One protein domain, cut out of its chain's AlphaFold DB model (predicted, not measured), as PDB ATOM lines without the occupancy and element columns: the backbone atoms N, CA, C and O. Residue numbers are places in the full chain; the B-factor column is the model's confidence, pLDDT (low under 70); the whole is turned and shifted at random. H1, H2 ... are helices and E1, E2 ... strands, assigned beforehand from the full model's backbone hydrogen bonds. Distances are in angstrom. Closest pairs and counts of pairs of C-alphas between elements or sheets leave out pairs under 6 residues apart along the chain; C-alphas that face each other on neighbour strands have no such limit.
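Overview. This is residues 3 to 78 of the 128 residues of an uncharacterized protein of Clostridiales bacterium GWF2_38_85 (UniProt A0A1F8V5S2). A strongly twisted sheet of five strands makes the body, with the one named helix, H1, over one of its faces toward one end of the long axis and a small pair of strands, E4 and E7, at the other end. The printed part has 76 residues, with elements in the order E1, E2, H1, E3, E4, E5, E6, E7; the class is mixed, helices and strands. The large sheet runs E5, E3, E2, E1, E6, antiparallel throughout, and the small one is parallel. The whole is compact, with a radius of gyration of the C-alphas of 12.1 A, and elongated, spanning 34 by 21 by 19 A.

Arrangement. Begin with E2, residues 10 to 13, and E1, residues 3 to 7, an antiparallel hairpin; N 4 and O 12 are 2.8 A apart. E3, residues 35 to 41, is E2's antiparallel neighbour, with N 13 and O 39 at 2.9 A. Edge strand E5, residues 57 to 62, is antiparallel to E3, with N 38 and O 59 at 2.8 A. The other edge strand, E6, residues 70 to 73, is antiparallel to E1, with N 5 and O 70 at 2.8 A. H1, residues 21 to 31, is on this sheet at a height of 9.6 A and runs across the strands, at 74 degrees to E1 on the local plane; every O i to N i+4 pair in it is within hydrogen-bond range. The closest C-alphas of H1 and E6 are those of Leu 21 and Glu 71, 6.7 A apart. E6 runs on into E7, residues 75 to 77, at 60 degrees. E7 is the parallel neighbour of E4, residues 50 to 52, with N 51 and O 75 at 2.8 A. H1 is apart from E4 and E7.

Along the chain. Find C-alpha 3 at (238.231, 253.630, 206.466), where E1 begins. H1 starts at C-alpha 21, (246.187, 249.470, 207.563), and measures 15.1 A; E3 measures 17.9 A and E5 15.8 A. E7 ends at C-alpha 77, (229.669, 263.921, 203.503).

Size, cuts and confidence. The two C-alphas farthest apart, of Gly 32 and Val 47, are 34.9 A apart. The printed part has no cut and no long link. No printed residue is under 70 in pLDDT.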
ATOM      1  N   VAL A   3     238.725 253.947 205.118       96.56
ATOM      2  CA  VAL A   3     238.231 253.630 206.466       96.56
ATOM      3  C   VAL A   3     238.629 252.220 206.883       96.56
ATOM      4  O   VAL A   3     238.893 251.368 206.039       96.56
ATOM      5  N   LEU A   4     238.668 251.995 208.193       96.12
ATOM      6  CA  LEU A   4     238.893 250.695 208.813       96.12
ATOM      7  C   LEU A   4     237.601 249.884 208.824       96.12
ATOM      8  O   LEU A   4     236.570 250.381 209.273       96.12
ATOM      9  N   CYS A   5     237.685 248.619 208.433       95.25
ATOM     10  CA  CYS A   5     236.582 247.672 208.476       95.25
ATOM     11  C   CYS A   5     236.923 246.529 209.436       95.25
ATOM     12  O   CYS A   5     237.868 245.779 209.197       95.25
ATOM     13  N   PHE A   6     236.159 246.385 210.520       92.19
ATOM     14  CA  PHE A   6     236.318 245.258 211.462       92.19
ATOM     15  C   PHE A   6     235.356 244.105 211.158       92.19
ATOM     16  O   PHE A   6     235.600 242.955 211.517       92.19
ATOM     17  N   SER A   7     234.263 244.395 210.454       88.06
ATOM     18  CA  SER A   7     233.323 243.405 209.935       88.06
ATOM     19  C   SER A   7     232.630 243.953 208.686       88.06
ATOM     20  O   SER A   7     232.874 245.086 208.274       88.06
ATOM     21  N   ARG A   8     231.729 243.161 208.093       83.38
ATOM     22  CA  ARG A   8     230.973 243.545 206.889       83.38
ATOM     23  C   ARG A   8     230.120 244.812 207.061       83.38
ATOM     24  O   ARG A   8     229.754 245.400 206.050       83.38
ATOM     25  N   TYR A   9     229.798 245.207 208.295       85.94
ATOM     26  CA  TYR A   9     228.876 246.310 208.608       85.94
ATOM     27  C   TYR A   9     229.490 247.372 209.529       85.94
ATOM     28  O   TYR A   9     228.783 248.225 210.049       85.94
ATOM     29  N   GLN A  10     230.796 247.299 209.800       93.25
ATOM     30  CA  GLN A  10     231.440 248.175 210.777       93.25
ATOM     31  C   GLN A  10     232.597 248.933 210.148       93.25
ATOM     32  O   GLN A  10     233.669 248.356 209.955       93.25
ATOM     33  N   ARG A  11     232.362 250.219 209.860       96.12
ATOM     34  CA  ARG A  11     233.350 251.156 209.318       96.12
ATOM     35  C   ARG A  11     233.762 252.159 210.382       96.12
ATOM     36  O   ARG A  11     232.914 252.719 211.077       96.12
ATOM     37  N   TYR A  12     235.058 252.430 210.461       96.75
ATOM     38  CA  TYR A  12     235.622 253.406 211.382       96.75
ATOM     39  C   TYR A  12     236.607 254.334 210.682       96.75
ATOM     40  O   TYR A  12     237.415 253.902 209.859       96.75
ATOM     41  N   LEU A  13     236.603 255.614 211.048       96.69
ATOM     42  CA  LEU A  13     237.672 256.518 210.636       96.69
ATOM     43  C   LEU A  13     238.984 256.121 211.313       96.69
ATOM     44  O   LEU A  13     239.008 255.753 212.492       96.69
ATOM     45  N   TYR A  14     240.084 256.263 210.579       95.38
ATOM     46  CA  TYR A  14     241.410 256.130 211.162       95.38
ATOM     47  C   TYR A  14     241.649 257.190 212.252       95.38
ATOM     48  O   TYR A  14     241.180 258.328 212.133       95.38
ATOM     49  N   PRO A  15     242.423 256.858 213.302       92.25
ATOM     50  CA  PRO A  15     242.925 257.851 214.241       92.25
ATOM     51  C   PRO A  15     243.700 258.966 213.533       92.25
ATOM     52  O   PRO A  15     244.311 258.767 212.483       92.25
ATOM     53  N   LYS A  16     243.737 260.154 214.142       90.12
ATOM     54  CA  LYS A  16     244.472 261.296 213.586       90.12
ATOM     55  C   LYS A  16     245.945 260.932 213.346       90.12
ATOM     56  O   LYS A  16     246.642 260.540 214.276       90.12
ATOM     57  N   GLY A  17     246.418 261.137 212.116       88.88
ATOM     58  CA  GLY A  17     247.800 260.836 211.717       88.88
ATOM     59  C   GLY A  17     248.035 259.393 211.262       88.88
ATOM     60  O   GLY A  17     249.169 259.049 210.953       88.88
ATOM     61  N   VAL A  18     246.983 258.574 211.198       92.88
ATOM     62  CA  VAL A  18     246.982 257.227 210.621       92.88
ATOM     63  C   VAL A  18     246.115 257.262 209.361       92.88
ATOM     64  O   VAL A  18     245.063 257.898 209.372       92.88
ATOM     65  N   GLY A  19     246.546 256.630 208.266       90.75
ATOM     66  CA  GLY A  19     245.826 256.719 206.984       90.75
ATOM     67  C   GLY A  19     245.670 255.416 206.199       90.75
ATOM     68  O   GLY A  19     245.072 255.435 205.126       90.75
ATOM     69  N   ASN A  20     246.227 254.312 206.690       93.81
ATOM     70  CA  ASN A  20     246.190 252.999 206.044       93.81
ATOM     71  C   ASN A  20     246.333 251.885 207.095       93.81
ATOM     72  O   ASN A  20     246.629 252.152 208.266       93.81
ATOM     73  N   LEU A  21     246.095 250.638 206.681       93.62
ATOM     74  CA  LEU A  21     246.187 249.470 207.563       93.62
ATOM     75  C   LEU A  21     247.554 249.286 208.231       93.62
ATOM     76  O   LEU A  21     247.586 248.985 209.424       93.62
ATOM     77  N   ASP A  22     248.655 249.479 207.506       92.38
ATOM     78  CA  ASP A  22     250.007 249.258 208.038       92.38
ATOM     79  C   ASP A  22     250.320 250.240 209.175       92.38
ATOM     80  O   ASP A  22     250.777 249.850 210.256       92.38
ATOM     81  N   ASP A  23     249.979 251.513 208.976       93.75
ATOM     82  CA  ASP A  23     250.110 252.554 209.992       93.75
ATOM     83  C   ASP A  23     249.209 252.267 211.197       93.75
ATOM     84  O   ASP A  23     249.601 252.514 212.341       93.75
ATOM     85  N   PHE A  24     248.007 251.727 210.968       93.06
ATOM     86  CA  PHE A  24     247.089 251.377 212.047       93.06
ATOM     87  C   PHE A  24     247.589 250.188 212.864       93.06
ATOM     88  O   PHE A  24     247.585 250.255 214.092       93.06
ATOM     89  N   ALA A  25     248.106 249.142 212.220       89.94
ATOM     90  CA  ALA A  25     248.750 248.029 212.911       89.94
ATOM     91  C   ALA A  25     249.947 248.521 213.747       89.94
ATOM     92  O   ALA A  25     250.095 248.164 214.919       89.94
ATOM     93  N   GLY A  26     250.763 249.419 213.185       90.12
ATOM     94  CA  GLY A  26     251.845 250.086 213.907       90.12
ATOM     95  C   GLY A  26     251.359 250.930 215.091       90.12
ATOM     96  O   GLY A  26     251.994 250.934 216.148       90.12
ATOM     97  N   PHE A  27     250.230 251.624 214.942       90.38
ATOM     98  CA  PHE A  27     249.583 252.389 216.007       90.38
ATOM     99  C   PHE A  27     249.115 251.481 217.156       90.38
ATOM    100  O   PHE A  27     249.437 251.764 218.312       90.38
ATOM    101  N   LEU A  28     248.440 250.365 216.855       88.75
ATOM    102  CA  LEU A  28     247.969 249.408 217.864       88.75
ATOM    103  C   LEU A  28     249.125 248.831 218.689       88.75
ATOM    104  O   LEU A  28     249.070 248.834 219.918       88.75
ATOM    105  N   ASN A  29     250.213 248.444 218.022       84.44
ATOM    106  CA  ASN A  29     251.401 247.891 218.676       84.44
ATOM    107  C   ASN A  29     252.085 248.880 219.636       84.44
ATOM    108  O   ASN A  29     252.743 248.461 220.587       84.44
ATOM    109  N   LYS A  30     251.941 250.191 219.407       85.44
ATOM    110  CA  LYS A  30     252.513 251.241 220.268       85.44
ATOM    111  C   LYS A  30     251.587 251.651 221.406       85.44
ATOM    112  O   LYS A  30     252.072 252.070 222.452       85.44
ATOM    113  N   CYS A  31     250.272 251.591 221.193       77.81
ATOM    114  CA  CYS A  31     249.307 252.187 222.109       77.81
ATOM    115  C   CYS A  31     249.212 251.434 223.446       77.81
ATOM    116  O   CYS A  31     248.812 252.040 224.438       77.81
ATOM    117  N   GLY A  32     249.555 250.137 223.491       70.81
ATOM    118  CA  GLY A  32     249.574 249.297 224.704       70.81
ATOM    119  C   GLY A  32     248.210 249.072 225.386       70.81
ATOM    120  O   GLY A  32     248.081 248.199 226.243       70.81
ATOM    121  N   SER A  33     247.192 249.843 225.004       74.94
ATOM    122  CA  SER A  33     245.819 249.791 225.492       74.94
ATOM    123  C   SER A  33     244.990 248.775 224.717       74.94
ATOM    124  O   SER A  33     244.987 248.772 223.490       74.94
ATOM    125  N   LYS A  34     244.195 247.983 225.445       82.25
ATOM    126  CA  LYS A  34     243.231 247.037 224.853       82.25
ATOM    127  C   LYS A  34     242.057 247.721 224.157       82.25
ATOM    128  O   LYS A  34     241.472 247.163 223.237       82.25
ATOM    129  N   PHE A  35     241.706 248.921 224.614       90.62
ATOM    130  CA  PHE A  35     240.632 249.722 224.043       90.62
ATOM    131  C   PHE A  35     241.199 250.905 223.276       90.62
ATOM    132  O   PHE A  35     241.991 251.681 223.813       90.62
ATOM    133  N   VAL A  36     240.738 251.061 222.041       91.75
ATOM    134  CA  VAL A  36     241.107 252.169 221.164       91.75
ATOM    135  C   VAL A  36     239.867 252.990 220.863       91.75
ATOM    136  O   VAL A  36     238.834 252.446 220.474       91.75
ATOM    137  N   GLN A  37     239.970 254.305 221.048       93.69
ATOM    138  CA  GLN A  37     238.918 255.227 220.647       93.69
ATOM    139  C   GLN A  37     238.942 255.404 219.128       93.69
ATOM    140  O   GLN A  37     239.959 255.811 218.566       93.69
ATOM    141  N   LEU A  38     237.813 255.139 218.481       95.44
ATOM    142  CA  LEU A  38     237.601 255.309 217.048       95.44
ATOM    143  C   LEU A  38     236.314 256.098 216.798       95.44
ATOM    144  O   LEU A  38     235.511 256.315 217.707       95.44
ATOM    145  N   VAL A  39     236.131 256.537 215.554       97.38
ATOM    146  CA  VAL A  39     234.886 257.162 215.097       97.38
ATOM    147  C   VAL A  39     234.161 256.164 214.207       97.38
ATOM    148  O   VAL A  39     234.672 255.834 213.141       97.38
ATOM    149  N   PHE A  40     233.020 255.662 214.662       97.06
ATOM    150  CA  PHE A  40     232.136 254.758 213.936       97.06
ATOM    151  C   PHE A  40     231.292 255.532 212.924       97.06
ATOM    152  O   PHE A  40     230.741 256.580 213.257       97.06
ATOM    153  N   LEU A  41     231.197 255.016 211.700       96.94
ATOM    154  CA  LEU A  41     230.319 255.553 210.666       96.94
ATOM    155  C   LEU A  41     229.010 254.755 210.652       96.94
ATOM    156  O   LEU A  41     229.001 253.598 210.229       96.94
ATOM    157  N   SER A  42     227.928 255.371 211.132       92.94
ATOM    158  CA  SER A  42     226.602 254.751 211.187       92.94
ATOM    159  C   SER A  42     225.984 254.604 209.793       92.94
ATOM    160  O   SER A  42     226.065 255.521 208.980       92.94
ATOM    161  N   GLU A  43     225.339 253.462 209.541       90.62
ATOM    162  CA  GLU A  43     224.548 253.188 208.326       90.62
ATOM    163  C   GLU A  43     223.040 253.429 208.547       90.62
ATOM    164  O   GLU A  43     222.241 253.163 207.659       90.62
ATOM    165  N   GLU A  44     222.619 253.943 209.711       88.56
ATOM    166  CA  GLU A  44     221.188 254.096 210.040       88.56
ATOM    167  C   GLU A  44     220.446 255.075 209.119       88.56
ATOM    168  O   GLU A  44     219.286 254.846 208.789       88.56
ATOM    169  N   ASN A  45     221.112 256.149 208.680       89.00
ATOM    170  CA  ASN A  45     220.522 257.177 207.814       89.00
ATOM    171  C   ASN A  45     221.305 257.356 206.509       89.00
ATOM    172  O   ASN A  45     221.392 258.472 205.989       89.00
ATOM    173  N   CYS A  46     221.938 256.302 205.997       91.00
ATOM    174  CA  CYS A  46     222.641 256.380 204.724       91.00
ATOM    175  C   CYS A  46     222.771 255.020 204.035       91.00
ATOM    176  O   CYS A  46     222.554 253.975 204.641       91.00
ATOM    177  N   VAL A  47     223.145 255.037 202.753       91.31
ATOM    178  CA  VAL A  47     223.439 253.823 201.986       91.31
ATOM    179  C   VAL A  47     224.918 253.802 201.615       91.31
ATOM    180  O   VAL A  47     225.430 254.714 200.960       91.31
ATOM    181  N   HIS A  48     225.598 252.721 201.999       91.75
ATOM    182  CA  HIS A  48     226.976 252.442 201.605       91.75
ATOM    183  C   HIS A  48     227.157 252.562 200.071       91.75
ATOM    184  O   HIS A  48     226.333 252.016 199.335       91.75
ATOM    185  N   PRO A  49     228.223 253.219 199.560       94.50
ATOM    186  CA  PRO A  49     229.437 253.665 200.260       94.50
ATOM    187  C   PRO A  49     229.396 255.106 200.799       94.50
ATOM    188  O   PRO A  49     230.455 255.684 201.060       94.50
ATOM    189  N   TYR A  50     228.219 255.714 200.947       95.38
ATOM    190  CA  TYR A  50     228.061 257.096 201.406       95.38
ATOM    191  C   TYR A  50     227.640 257.150 202.876       95.38
ATOM    192  O   TYR A  50     226.724 256.446 203.274       95.38
ATOM    193  N   TYR A  51     228.278 258.019 203.659       95.75
ATOM    194  CA  TYR A  51     228.051 258.199 205.095       95.75
ATOM    195  C   TYR A  51     227.884 259.680 205.442       95.75
ATOM    196  O   TYR A  51     228.459 260.550 204.779       95.75
ATOM    197  N   ILE A  52     227.139 259.958 206.511       95.12
ATOM    198  CA  ILE A  52     226.894 261.311 207.024       95.12
ATOM    199  C   ILE A  52     227.833 261.578 208.206       95.12
ATOM    200  O   ILE A  52     227.871 260.812 209.164       95.12
ATOM    201  N   MET A  53     228.615 262.659 208.141       94.50
ATOM    202  CA  MET A  53     229.626 262.976 209.159       94.50
ATOM    203  C   MET A  53     229.004 263.264 210.533       94.50
ATOM    204  O   MET A  53     229.567 262.898 211.561       94.50
ATOM    205  N   GLU A  54     227.857 263.935 210.556       95.31
ATOM    206  CA  GLU A  54     227.140 264.317 211.772       95.31
ATOM    207  C   GLU A  54     226.544 263.115 212.518       95.31
ATOM    208  O   GLU A  54     226.361 263.194 213.730       95.31
ATOM    209  N   ASP A  55     226.326 261.998 211.816       94.44
ATOM    210  CA  ASP A  55     225.805 260.743 212.375       94.44
ATOM    211  C   ASP A  55     226.934 259.831 212.895       94.44
ATOM    212  O   ASP A  55     226.697 258.712 213.351       94.44
ATOM    213  N   ALA A  56     228.191 260.275 212.803       95.50
ATOM    214  CA  ALA A  56     229.333 259.496 213.245       95.50
ATOM    215  C   ALA A  56     229.539 259.585 214.764       95.50
ATOM    216  O   ALA A  56     229.531 260.663 215.365       95.50
ATOM    217  N   GLU A  57     229.836 258.448 215.385       96.69
ATOM    218  CA  GLU A  57     229.896 258.329 216.840       96.69
ATOM    219  C   GLU A  57     231.295 257.974 217.334       96.69
ATOM    220  O   GLU A  57     232.014 257.177 216.734       96.69
ATOM    221  N   ARG A  58     231.700 258.528 218.480       96.88
ATOM    222  CA  ARG A  58     232.948 258.111 219.133       96.88
ATOM    223  C   ARG A  58     232.699 256.865 219.963       96.88
ATOM    224  O   ARG A  58     231.945 256.910 220.928       96.88
ATOM    225  N   VAL A  59     233.422 255.797 219.656       96.00
ATOM    226  CA  VAL A  59     233.303 254.510 220.344       96.00
ATOM    227  C   VAL A  59     234.668 253.999 220.786       96.00
ATOM    228  O   VAL A  59     235.695 254.365 220.217       96.00
ATOM    229  N   TYR A  60     234.690 253.144 221.806       94.12
ATOM    230  CA  TYR A  60     235.890 252.417 222.216       94.12
ATOM    231  C   TYR A  60     235.774 250.967 221.769       94.12
ATOM    232  O   TYR A  60     234.855 250.265 222.183       94.12
ATOM    233  N   ILE A  61     236.719 250.512 220.951       92.75
ATOM    234  CA  ILE A  61     236.753 249.133 220.468       92.75
ATOM    235  C   ILE A  61     237.830 248.353 221.207       92.75
ATOM    236  O   ILE A  61     238.967 248.815 221.320       92.75
ATOM    237  N   ASN A  62     237.467 247.164 221.692       91.69
ATOM    238  CA  ASN A  62     238.430 246.196 222.195       91.69
ATOM    239  C   ASN A  62     239.111 245.497 221.014       91.69
ATOM    240  O   ASN A  62     238.512 244.625 220.382       91.69
ATOM    241  N   VAL A  63     240.352 245.874 220.723       86.62
ATOM    242  CA  VAL A  63     241.081 245.346 219.563       86.62
ATOM    243  C   VAL A  63     241.502 243.886 219.744       86.62
ATOM    244  O   VAL A  63     241.609 243.177 218.751       86.62
ATOM    245  N   ASP A  64     241.610 243.392 220.986       87.25
ATOM    246  CA  ASP A  64     241.896 241.974 221.273       87.25
ATOM    247  C   ASP A  64     240.750 241.042 220.825       87.25
ATOM    248  O   ASP A  64     240.922 239.827 220.769       87.25
ATOM    249  N   GLN A  65     239.553 241.585 220.574       88.75
ATOM    250  CA  GLN A  65     238.379 240.827 220.118       88.75
ATOM    251  C   GLN A  65     238.157 240.926 218.604       88.75
ATOM    252  O   GLN A  65     237.260 240.273 218.071       88.75
ATOM    253  N   VAL A  66     238.948 241.740 217.902       87.62
ATOM    254  CA  VAL A  66     238.838 241.909 216.454       87.62
ATOM    255  C   VAL A  66     239.636 240.798 215.774       87.62
ATOM    256  O   VAL A  66     240.854 240.724 215.904       87.62
ATOM    257  N   SER A  67     238.951 239.916 215.049       86.88
ATOM    258  CA  SER A  67     239.584 238.774 214.372       86.88
ATOM    259  C   SER A  67     240.258 239.142 213.052       86.88
ATOM    260  O   SER A  67     241.193 238.467 212.628       86.88
ATOM    261  N   GLN A  68     239.775 240.196 212.395       89.44
ATOM    262  CA  GLN A  68     240.282 240.671 211.114       89.44
ATOM    263  C   GLN A  68     240.058 242.175 210.973       89.44
ATOM    264  O   GLN A  68     239.081 242.723 211.482       89.44
ATOM    265  N   ILE A  69     240.959 242.829 210.248       91.69
ATOM    266  CA  ILE A  69     240.859 244.244 209.905       91.69
ATOM    267  C   ILE A  69     241.131 244.358 208.407       91.69
ATOM    268  O   ILE A  69     242.115 243.807 207.915       91.69
ATOM    269  N   SER A  70     240.269 245.068 207.689       94.75
ATOM    270  CA  SER A  70     240.475 245.441 206.288       94.75
ATOM    271  C   SER A  70     240.268 246.943 206.092       94.75
ATOM    272  O   SER A  70     239.920 247.655 207.034       94.75
ATOM    273  N   GLU A  71     240.510 247.435 204.879       95.50
ATOM    274  CA  GLU A  71     240.241 248.822 204.503       95.50
ATOM    275  C   GLU A  71     239.306 248.891 203.302       95.50
ATOM    276  O   GLU A  71     239.278 247.986 202.467       95.50
ATOM    277  N   GLU A  72     238.535 249.970 203.234       95.50
ATOM    278  CA  GLU A  72     237.577 250.235 202.164       95.50
ATOM    279  C   GLU A  72     237.558 251.733 201.841       95.50
ATOM    280  O   GLU A  72     237.830 252.571 202.708       95.50
ATOM    281  N   GLU A  73     237.252 252.084 200.592       95.94
ATOM    282  CA  GLU A  73     237.033 253.472 200.191       95.94
ATOM    283  C   GLU A  73     235.556 253.843 200.306       95.94
ATOM    284  O   GLU A  73     234.691 253.203 199.719       95.94
ATOM    285  N   VAL A  74     235.279 254.914 201.047       96.00
ATOM    286  CA  VAL A  74     233.924 255.427 201.281       96.00
ATOM    287  C   VAL A  74     233.860 256.939 201.088       96.00
ATOM    288  O   VAL A  74     234.883 257.635 201.065       96.00
ATOM    289  N   PHE A  75     232.652 257.476 200.994       96.69
ATOM    290  CA  PHE A  75     232.388 258.908 200.939       96.69
ATOM    291  C   PHE A  75     231.759 259.350 202.253       96.69
ATOM    292  O   PHE A  75     230.682 258.890 202.601       96.69
ATOM    293  N   VAL A  76     232.415 260.257 202.975       96.12
ATOM    294  CA  VAL A  76     231.851 260.868 204.185       96.12
ATOM    295  C   VAL A  76     231.507 262.309 203.847       96.12
ATOM    296  O   VAL A  76     232.385 263.081 203.460       96.12
ATOM    297  N   LEU A  77     230.225 262.645 203.934       95.81
ATOM    298  CA  LEU A  77     229.669 263.921 203.503       95.81
ATOM    299  C   LEU A  77     229.029 264.645 204.696       95.81
ATOM    300  O   LEU A  77     228.473 263.987 205.576       95.81
ATOM    301  N   PRO A  78     229.051 265.987 204.729       95.44
ATOM    302  CA  PRO A  78     228.151 266.743 205.591       95.44
ATOM    303  C   PRO A  78     226.690 266.448 205.239       95.44
ATOM    304  O   PRO A  78     226.355 266.312 204.058       95.44
TER     305      PRO A  78